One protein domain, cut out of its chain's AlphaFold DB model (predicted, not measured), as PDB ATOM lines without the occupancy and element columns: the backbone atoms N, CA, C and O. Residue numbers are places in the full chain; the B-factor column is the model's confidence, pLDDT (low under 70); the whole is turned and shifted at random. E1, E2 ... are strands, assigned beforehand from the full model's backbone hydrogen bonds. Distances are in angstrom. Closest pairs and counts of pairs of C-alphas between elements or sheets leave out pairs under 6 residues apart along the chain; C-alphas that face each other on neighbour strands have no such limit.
ATOM      1  N   GLN A   5     -39.056  39.499  14.516       92.56
ATOM      2  CA  GLN A   5     -38.666  40.113  15.787       92.56
ATOM      3  C   GLN A   5     -39.353  39.327  16.895       92.56
ATOM      4  O   GLN A   5     -40.555  39.477  17.083       92.56
ATOM      5  N   CYS A   6     -38.630  38.450  17.575       94.06
ATOM      6  CA  CYS A   6     -39.193  37.638  18.645       94.06
ATOM      7  C   CYS A   6     -38.794  38.179  20.019       94.06
ATOM      8  O   CYS A   6     -37.739  38.789  20.178       94.06
ATOM      9  N   THR A   7     -39.605  37.889  21.028       94.62
ATOM     10  CA  THR A   7     -39.316  38.213  22.426       94.62
ATOM     11  C   THR A   7     -39.250  36.930  23.237       94.62
ATOM     12  O   THR A   7     -40.116  36.060  23.116       94.62
ATOM     13  N   PHE A   8     -38.225  36.811  24.072       94.81
ATOM     14  CA  PHE A   8     -38.025  35.681  24.964       94.81
ATOM     15  C   PHE A   8     -37.837  36.182  26.391       94.81
ATOM     16  O   PHE A   8     -36.981  37.023  26.644       94.81
ATOM     17  N   LYS A   9     -38.640  35.675  27.328       94.44
ATOM     18  CA  LYS A   9     -38.594  36.102  28.728       94.44
ATOM     19  C   LYS A   9     -38.039  34.990  29.603       94.44
ATOM     20  O   LYS A   9     -38.666  33.936  29.694       94.44
ATOM     21  N   LEU A  10     -36.942  35.278  30.298       92.06
ATOM     22  CA  LEU A  10     -36.384  34.425  31.341       92.06
ATOM     23  C   LEU A  10     -37.272  34.534  32.589       92.06
ATOM     24  O   LEU A  10     -37.356  35.594  33.216       92.06
ATOM     25  N   ASN A  11     -37.993  33.468  32.932       92.62
ATOM     26  CA  ASN A  11     -38.991  33.474  34.008       92.62
ATOM     27  C   ASN A  11     -38.798  32.369  35.060       92.62
ATOM     28  O   ASN A  11     -39.707  32.114  35.854       92.62
ATOM     29  N   SER A  12     -37.621  31.742  35.082       91.88
ATOM     30  CA  SER A  12     -37.228  30.670  36.003       91.88
ATOM     31  C   SER A  12     -38.123  29.426  35.948       91.88
ATOM     32  O   SER A  12     -38.178  28.658  36.911       91.88
ATOM     33  N   LYS A  13     -38.844  29.203  34.840       91.50
ATOM     34  CA  LYS A  13     -39.596  27.962  34.599       91.50
ATOM     35  C   LYS A  13     -38.773  26.983  33.766       91.50
ATOM     36  O   LYS A  13     -37.817  27.335  33.091       91.50
ATOM     37  N   GLN A  14     -39.207  25.723  33.752       89.75
ATOM     38  CA  GLN A  14     -38.623  24.701  32.877       89.75
ATOM     39  C   GLN A  14     -38.716  25.088  31.391       89.75
ATOM     40  O   GLN A  14     -37.802  24.819  30.618       89.75
ATOM     41  N   THR A  15     -39.802  25.732  30.972       91.44
ATOM     42  CA  THR A  15     -39.989  26.137  29.579       91.44
ATOM     43  C   THR A  15     -40.750  27.451  29.528       91.44
ATOM     44  O   THR A  15     -41.720  27.644  30.264       91.44
ATOM     45  N   SER A  16     -40.317  28.315  28.619       93.19
ATOM     46  CA  SER A  16     -40.869  29.634  28.343       93.19
ATOM     47  C   SER A  16     -41.374  29.729  26.912       93.19
ATOM     48  O   SER A  16     -41.175  28.828  26.095       93.19
ATOM     49  N   VAL A  17     -42.089  30.810  26.613       94.81
ATOM     50  CA  VAL A  17     -42.631  31.050  25.275       94.81
ATOM     51  C   VAL A  17     -41.765  32.085  24.573       94.81
ATOM     52  O   VAL A  17     -41.653  33.221  25.029       94.81
ATOM     53  N   LEU A  18     -41.174  31.687  23.450       93.50
ATOM     54  CA  LEU A  18     -40.609  32.589  22.459       93.50
ATOM     55  C   LEU A  18     -41.767  33.147  21.628       93.50
ATOM     56  O   LEU A  18     -42.367  32.433  20.824       93.50
ATOM     57  N   ALA A  19     -42.114  34.409  21.860       94.62
ATOM     58  CA  ALA A  19     -43.214  35.074  21.182       94.62
ATOM     59  C   ALA A  19     -42.711  35.720  19.891       94.62
ATOM     60  O   ALA A  19     -41.921  36.656  19.934       94.62
ATOM     61  N   CYS A  20     -43.181  35.233  18.746       93.06
ATOM     62  CA  CYS A  20     -42.805  35.740  17.434       93.06
ATOM     63  C   CYS A  20     -44.057  36.254  16.694       93.06
ATOM     64  O   CYS A  20     -44.879  35.443  16.250       93.06
ATOM     65  N   PRO A  21     -44.238  37.577  16.525       90.12
ATOM     66  CA  PRO A  21     -45.362  38.143  15.786       90.12
ATOM     67  C   PRO A  21     -45.437  37.576  14.364       90.12
ATOM     68  O   PRO A  21     -44.462  37.594  13.616       90.12
ATOM     69  N   GLY A  22     -46.606  37.054  13.993       86.75
ATOM     70  CA  GLY A  22     -46.845  36.447  12.679       86.75
ATOM     71  C   GLY A  22     -46.402  34.986  12.528       86.75
ATOM     72  O   GLY A  22     -46.719  34.390  11.504       86.75
ATOM     73  N   VAL A  23     -45.729  34.395  13.525       88.06
ATOM     74  CA  VAL A  23     -45.418  32.949  13.570       88.06
ATOM     75  C   VAL A  23     -46.147  32.256  14.719       88.06
ATOM     76  O   VAL A  23     -46.655  31.154  14.543       88.06
ATOM     77  N   GLY A  24     -46.247  32.915  15.875       90.38
ATOM     78  CA  GLY A  24     -46.889  32.384  17.075       90.38
ATOM     79  C   GLY A  24     -45.927  32.265  18.257       90.38
ATOM     80  O   GLY A  24     -44.830  32.824  18.250       90.38
ATOM     81  N   GLY A  25     -46.375  31.562  19.296       93.44
ATOM     82  CA  GLY A  25     -45.566  31.245  20.469       93.44
ATOM     83  C   GLY A  25     -44.904  29.880  20.323       93.44
ATOM     84  O   GLY A  25     -45.599  28.885  20.127       93.44
ATOM     85  N   LEU A  26     -43.578  29.823  20.444       92.62
ATOM     86  CA  LEU A  26     -42.822  28.569  20.450       92.62
ATOM     87  C   LEU A  26     -42.338  28.246  21.861       92.62
ATOM     88  O   LEU A  26     -41.880  29.129  22.583       92.62
ATOM     89  N   ALA A  27     -42.405  26.976  22.252       93.94
ATOM     90  CA  ALA A  27     -41.808  26.511  23.496       93.94
ATOM     91  C   ALA A  27     -40.274  26.554  23.385       93.94
ATOM     92  O   ALA A  27     -39.694  25.891  22.527       93.94
ATOM     93  N   ALA A  28     -39.620  27.332  24.246       93.56
ATOM     94  CA  ALA A  28     -38.174  27.530  24.257       93.56
ATOM     95  C   ALA A  28     -37.646  27.657  25.693       93.56
ATOM     96  O   ALA A  28     -38.379  27.993  26.620       93.56
ATOM     97  N   PHE A  29     -36.362  27.383  25.891       94.62
ATOM     98  CA  PHE A  29     -35.667  27.583  27.161       94.62
ATOM     99  C   PHE A  29     -34.211  27.959  26.886       94.62
ATOM    100  O   PHE A  29     -33.690  27.704  25.798       94.62
ATOM    101  N   SER A  30     -33.549  28.549  27.877       92.56
ATOM    102  CA  SER A  30     -32.119  28.852  27.826       92.56
ATOM    103  C   SER A  30     -31.439  28.424  29.125       92.56
ATOM    104  O   SER A  30     -32.070  28.447  30.180       92.56
ATOM    105  N   GLY A  31     -30.171  28.022  29.063       93.00
ATOM    106  CA  GLY A  31     -29.448  27.471  30.212       93.00
ATOM    107  C   GLY A  31     -29.860  26.037  30.557       93.00
ATOM    108  O   GLY A  31     -30.662  25.402  29.867       93.00
ATOM    109  N   GLN A  32     -29.292  25.510  31.639       93.12
ATOM    110  CA  GLN A  32     -29.513  24.135  32.092       93.12
ATOM    111  C   GLN A  32     -29.451  24.013  33.620       93.12
ATOM    112  O   GLN A  32     -28.939  24.896  34.307       93.12
ATOM    113  N   ARG A  33     -29.955  22.890  34.156       91.69
ATOM    114  CA  ARG A  33     -30.016  22.615  35.607       91.69
ATOM    115  C   ARG A  33     -30.650  23.804  36.352       91.69
ATOM    116  O   ARG A  33     -31.673  24.317  35.909       91.69
ATOM    117  N   ASP A  34     -30.015  24.278  37.419       89.06
ATOM    118  CA  ASP A  34     -30.484  25.400  38.244       89.06
ATOM    119  C   ASP A  34     -30.359  26.772  37.553       89.06
ATOM    120  O   ASP A  34     -30.867  27.779  38.053       89.06
ATOM    121  N   GLY A  35     -29.651  26.833  36.419       90.06
ATOM    122  CA  GLY A  35     -29.562  28.018  35.569       90.06
ATOM    123  C   GLY A  35     -30.648  28.082  34.497       90.06
ATOM    124  O   GLY A  35     -30.760  29.084  33.800       90.06
ATOM    125  N   ARG A  36     -31.481  27.047  34.358       93.12
ATOM    126  CA  ARG A  36     -32.503  27.001  33.312       93.12
ATOM    127  C   ARG A  36     -33.520  28.127  33.478       93.12
ATOM    128  O   ARG A  36     -34.191  28.230  34.501       93.12
ATOM    129  N   ASP A  37     -33.604  28.959  32.447       91.38
ATOM    130  CA  ASP A  37     -34.484  30.121  32.331       91.38
ATOM    131  C   ASP A  37     -34.359  31.141  33.476       91.38
ATOM    132  O   ASP A  37     -35.228  31.991  33.656       91.38
ATOM    133  N   ASN A  38     -33.285  31.063  34.267       92.31
ATOM    134  CA  ASN A  38     -33.114  31.845  35.481       92.31
ATOM    135  C   ASN A  38     -32.217  33.066  35.216       92.31
ATOM    136  O   ASN A  38     -30.992  32.916  35.150       92.31
ATOM    137  N   PRO A  39     -32.770  34.290  35.129       89.88
ATOM    138  CA  PRO A  39     -31.982  35.476  34.800       89.88
ATOM    139  C   PRO A  39     -30.917  35.799  35.861       89.88
ATOM    140  O   PRO A  39     -29.894  36.391  35.528       89.88
ATOM    141  N   ALA A  40     -31.105  35.374  37.116       91.69
ATOM    142  CA  ALA A  40     -30.110  35.551  38.177       91.69
ATOM    143  C   ALA A  40     -28.894  34.620  38.019       91.69
ATOM    144  O   ALA A  40     -27.851  34.849  38.627       91.69
ATOM    145  N   ALA A  41     -29.010  33.573  37.199       90.94
ATOM    146  CA  ALA A  41     -27.937  32.629  36.921       90.94
ATOM    147  C   ALA A  41     -27.167  32.943  35.627       90.94
ATOM    148  O   ALA A  41     -26.292  32.164  35.273       90.94
ATOM    149  N   ALA A  42     -27.438  34.060  34.935       90.25
ATOM    150  CA  ALA A  42     -26.785  34.415  33.662       90.25
ATOM    151  C   ALA A  42     -25.253  34.545  33.752       90.25
ATOM    152  O   ALA A  42     -24.562  34.365  32.757       90.25
ATOM    153  N   ALA A  43     -24.719  34.822  34.945       91.94
ATOM    154  CA  ALA A  43     -23.279  34.879  35.200       91.94
ATOM    155  C   ALA A  43     -22.651  33.513  35.541       91.94
ATOM    156  O   ALA A  43     -21.445  33.438  35.761       91.94
ATOM    157  N   LYS A  44     -23.444  32.436  35.640       92.31
ATOM    158  CA  LYS A  44     -22.922  31.095  35.913       92.31
ATOM    159  C   LYS A  44     -22.451  30.453  34.613       92.31
ATOM    160  O   LYS A  44     -23.262  30.166  33.734       92.31
ATOM    161  N   GLU A  45     -21.154  30.194  34.534       90.00
ATOM    162  CA  GLU A  45     -20.529  29.483  33.420       90.00
ATOM    163  C   GLU A  45     -21.176  28.103  33.202       90.00
ATOM    164  O   GLU A  45     -21.642  27.469  34.152       90.00
ATOM    165  N   ASP A  46     -21.268  27.685  31.938       90.12
ATOM    166  CA  ASP A  46     -21.843  26.423  31.439       90.12
ATOM    167  C   ASP A  46     -23.320  26.126  31.753       90.12
ATOM    168  O   ASP A  46     -23.930  25.287  31.085       90.12
ATOM    169  N   ILE A  47     -23.924  26.762  32.757       94.50
ATOM    170  CA  ILE A  47     -25.291  26.455  33.208       94.50
ATOM    171  C   ILE A  47     -26.261  27.623  33.074       94.50
ATOM    172  O   ILE A  47     -27.466  27.390  32.945       94.50
ATOM    173  N   GLY A  48     -25.760  28.858  33.120       92.75
ATOM    174  CA  GLY A  48     -26.565  30.067  33.035       92.75
ATOM    175  C   GLY A  48     -27.316  30.177  31.708       92.75
ATOM    176  O   GLY A  48     -26.876  29.629  30.692       92.75
ATOM    177  N   PRO A  49     -28.463  30.870  31.687       94.31
ATOM    178  CA  PRO A  49     -29.123  31.182  30.438       94.31
ATOM    179  C   PRO A  49     -28.338  32.248  29.677       94.31
ATOM    180  O   PRO A  49     -27.503  32.968  30.228       94.31
ATOM    181  N   ILE A  50     -28.677  32.380  28.400       91.94
ATOM    182  CA  ILE A  50     -28.218  33.469  27.550       91.94
ATOM    183  C   ILE A  50     -28.569  34.809  28.233       91.94
ATOM    184  O   ILE A  50     -29.739  35.018  28.573       91.94
ATOM    185  N   PRO A  51     -27.594  35.713  28.455       92.38
ATOM    186  CA  PRO A  51     -27.837  37.001  29.098       92.38
ATOM    187  C   PRO A  51     -28.857  37.855  28.343       92.38
ATOM    188  O   PRO A  51     -29.064  37.687  27.142       92.38
ATOM    189  N   LYS A  52     -29.458  38.828  29.028       93.19
ATOM    190  CA  LYS A  52     -30.394  39.770  28.400       93.19
ATOM    191  C   LYS A  52     -29.719  40.541  27.267       93.19
ATOM    192  O   LYS A  52     -28.575  40.969  27.408       93.19
ATOM    193  N   GLY A  53     -30.434  40.731  26.163       93.62
ATOM    194  CA  GLY A  53     -29.903  41.409  24.984       93.62
ATOM    195  C   GLY A  53     -30.583  40.996  23.686       93.62
ATOM    196  O   GLY A  53     -31.545  40.226  23.680       93.62
ATOM    197  N   THR A  54     -30.070  41.522  22.577       94.19
ATOM    198  CA  THR A  54     -30.566  41.227  21.231       94.19
ATOM    199  C   THR A  54     -29.695  40.163  20.570       94.19
ATOM    200  O   THR A  54     -28.500  40.363  20.368       94.19
ATOM    201  N   TYR A  55     -30.311  39.046  20.194       92.94
ATOM    202  CA  TYR A  55     -29.665  37.914  19.527       92.94
ATOM    203  C   TYR A  55     -30.215  37.741  18.120       92.94
ATOM    204  O   TYR A  55     -31.331  38.165  17.844       92.94
ATOM    205  N   TYR A  56     -29.462  37.096  17.229       91.69
ATOM    206  CA  TYR A  56     -29.899  36.832  15.857       91.69
ATOM    207  C   TYR A  56     -30.304  35.371  15.680       91.69
ATOM    208  O   TYR A  56     -29.589  34.461  16.094       91.69
ATOM    209  N   ILE A  57     -31.431  35.149  15.003       88.88
ATOM    210  CA  ILE A  57     -31.799  33.832  14.482       88.88
ATOM    211  C   ILE A  57     -31.062  33.666  13.159       88.88
ATOM    212  O   ILE A  57     -31.333  34.392  12.198       88.88
ATOM    213  N   VAL A  58     -30.122  32.733  13.114       87.75
ATOM    214  CA  VAL A  58     -29.304  32.437  11.935       87.75
ATOM    215  C   VAL A  58     -29.486  30.983  11.534       87.75
ATOM    216  O   VAL A  58     -29.709  30.125  12.389       87.75
ATOM    217  N   ASP A  59     -29.351  30.692  10.244       84.19
ATOM    218  CA  ASP A  59     -29.239  29.296   9.822       84.19
ATOM    219  C   ASP A  59     -27.925  28.702  10.321       84.19
ATOM    220  O   ASP A  59     -26.845  29.273  10.129       84.19
ATOM    221  N   ARG A  60     -28.017  27.501  10.900       80.25
ATOM    222  CA  ARG A  60     -26.845  26.676  11.169       80.25
ATOM    223  C   ARG A  60     -26.322  26.147   9.838       80.25
ATOM    224  O   ARG A  60     -26.911  25.242   9.253       80.25
ATOM    225  N   GLN A  61     -25.213  26.700   9.367       71.50
ATOM    226  CA  GLN A  61     -24.593  26.222   8.137       71.50
ATOM    227  C   GLN A  61     -23.892  24.879   8.342       71.50
ATOM    228  O   GLN A  61     -23.162  24.674   9.311       71.50
ATOM    229  N   SER A  62     -24.092  23.984   7.380       68.38
ATOM    230  CA  SER A  62     -23.386  22.715   7.222       68.38
ATOM    231  C   SER A  62     -22.857  22.639   5.786       68.38
ATOM    232  O   SER A  62     -23.492  22.079   4.898       68.38
ATOM    233  N   GLY A  63     -21.713  23.275   5.515       70.00
ATOM    234  CA  GLY A  63     -21.092  23.256   4.185       70.00
ATOM    235  C   GLY A  63     -19.880  24.187   4.043       70.00
ATOM    236  O   GLY A  63     -19.590  24.957   4.955       70.00
ATOM    237  N   PRO A  64     -19.173  24.146   2.894       67.44
ATOM    238  CA  PRO A  64     -17.923  24.884   2.663       67.44
ATOM    239  C   PRO A  64     -18.098  26.401   2.443       67.44
ATOM    240  O   PRO A  64     -17.110  27.117   2.315       67.44
ATOM    241  N   ARG A  65     -19.336  26.911   2.370       63.72
ATOM    242  CA  ARG A  65     -19.624  28.354   2.298       63.72
ATOM    243  C   ARG A  65     -19.896  28.890   3.703       63.72
ATOM    244  O   ARG A  65     -20.721  28.328   4.407       63.72
ATOM    245  N   THR A  66     -19.221  29.982   4.059       64.25
ATOM    246  CA  THR A  66     -19.122  30.565   5.413       64.25
ATOM    247  C   THR A  66     -20.043  31.766   5.669       64.25
ATOM    248  O   THR A  66     -19.878  32.480   6.658       64.25
ATOM    249  N   THR A  67     -20.995  32.064   4.782       69.25
ATOM    250  CA  THR A  67     -21.830  33.269   4.924       69.25
ATOM    251  C   THR A  67     -23.072  33.005   5.768       69.25
ATOM    252  O   THR A  67     -24.088  32.567   5.232       69.25
ATOM    253  N   PHE A  68     -23.042  33.334   7.059       73.19
ATOM    254  CA  PHE A  68     -24.234  33.297   7.913       73.19
ATOM    255  C   PHE A  68     -25.344  34.201   7.365       73.19
ATOM    256  O   PHE A  68     -25.123  35.376   7.071       73.19
ATOM    257  N   LYS A  69     -26.558  33.657   7.257       81.25
ATOM    258  CA  LYS A  69     -27.753  34.421   6.893       81.25
ATOM    259  C   LYS A  69     -28.635  34.577   8.124       81.25
ATOM    260  O   LYS A  69     -29.041  33.582   8.720       81.25
ATOM    261  N   ALA A  70     -28.916  35.823   8.494       83.88
ATOM    262  CA  ALA A  70     -29.841  36.147   9.571       83.88
ATOM    263  C   ALA A  70     -31.287  36.196   9.054       83.88
ATOM    264  O   ALA A  70     -31.562  36.721   7.972       83.88
ATOM    265  N   TYR A  71     -32.201  35.659   9.856       86.75
ATOM    266  CA  TYR A  71     -33.637  35.570   9.577       86.75
ATOM    267  C   TYR A  71     -34.469  36.456  10.504       86.75
ATOM    268  O   TYR A  71     -35.598  36.818  10.173       86.75
ATOM    269  N   GLY A  72     -33.913  36.842  11.647       90.38
ATOM    270  CA  GLY A  72     -34.585  37.691  12.613       90.38
ATOM    271  C   GLY A  72     -33.746  37.945  13.848       90.38
ATOM    272  O   GLY A  72     -32.587  37.534  13.915       90.38
ATOM    273  N   THR A  73     -34.355  38.605  14.822       92.50
ATOM    274  CA  THR A  73     -33.769  38.859  16.134       92.50
ATOM    275  C   THR A  73     -34.653  38.320  17.250       92.50
ATOM    276  O   THR A  73     -35.861  38.144  17.086       92.50
ATOM    277  N   VAL A  74     -34.027  38.051  18.390       93.88
ATOM    278  CA  VAL A  74     -34.670  37.692  19.648       93.88
ATOM    279  C   VAL A  74     -34.228  38.696  20.699       93.88
ATOM    280  O   VAL A  74     -33.035  38.824  20.964       93.88
ATOM    281  N   GLU A  75     -35.179  39.395  21.301       95.12
ATOM    282  CA  GLU A  75     -34.938  40.217  22.481       95.12
ATOM    283  C   GLU A  75     -35.146  39.364  23.737       95.12
ATOM    284  O   GLU A  75     -36.251  38.878  23.987       95.12
ATOM    285  N   VAL A  76     -34.069  39.143  24.492       92.81
ATOM    286  CA  VAL A  76     -34.073  38.359  25.733       92.81
ATOM    287  C   VAL A  76     -34.240  39.297  26.926       92.81
ATOM    288  O   VAL A  76     -33.405  40.184  27.129       92.81
ATOM    289  N   GLN A  77     -35.300  39.079  27.711       89.62
ATOM    290  CA  GLN A  77     -35.725  39.906  28.849       89.62
ATOM    291  C   GLN A  77     -35.694  39.158  30.180       89.62
ATOM    292  O   GLN A  77     -36.018  37.950  30.209       89.62
TER     293      GLN A  77
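What this domain is: This is residues 5 to 77 of the 77 residues of the protein "DUF2778 domain-containing protein" of Trinickia fusca (UniProt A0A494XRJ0). With little regular structure, this is a small five-strand sheet, strongly twisted and curled like part of a barrel, with a long loop, residues 29 to 52, at one end and the E4 to E5 loop towards the other. The 73 printed residues hold five named strands, E1 to E5, with 27 residues, and no named helix: all strand. The mixed sheet runs E3 E2 E1 E5 E4. It is only just compact, close to loose: radius of gyration of the C-alphas 13.5 A, spans 37 by 30 by 18 A.

How they stand to each other: E1, residues 5 to 8, E2, 16 to 20, and E3, 24 to 28, form a meander, each the antiparallel neighbour of the one before; within hydrogen-bond range are N 7 and O 19, 2.8 A, and N 18 and O 26, 2.8 A. E5, residues 70 to 76, is parallel to E1, with N 6 and O 73 at 2.8 A. E4, residues 53 to 58, and E5 are an antiparallel hairpin, with N 55 and O 74 at 2.8 A.

Where its parts are: E1 begins at C-alpha 5 (-38.666, 40.113, 15.787); E5, 16.9 A long, ends at C-alpha 76 (-34.073, 38.359, 25.733).

The domain as a whole: The C-alphas farthest apart, of Ala 40 and Pro 64, are 39.0 A apart. The printed part has no cut. The links E3 to E4 and E4 to E5 are long. Residues 62 and 64 to 67 have pLDDT under 70.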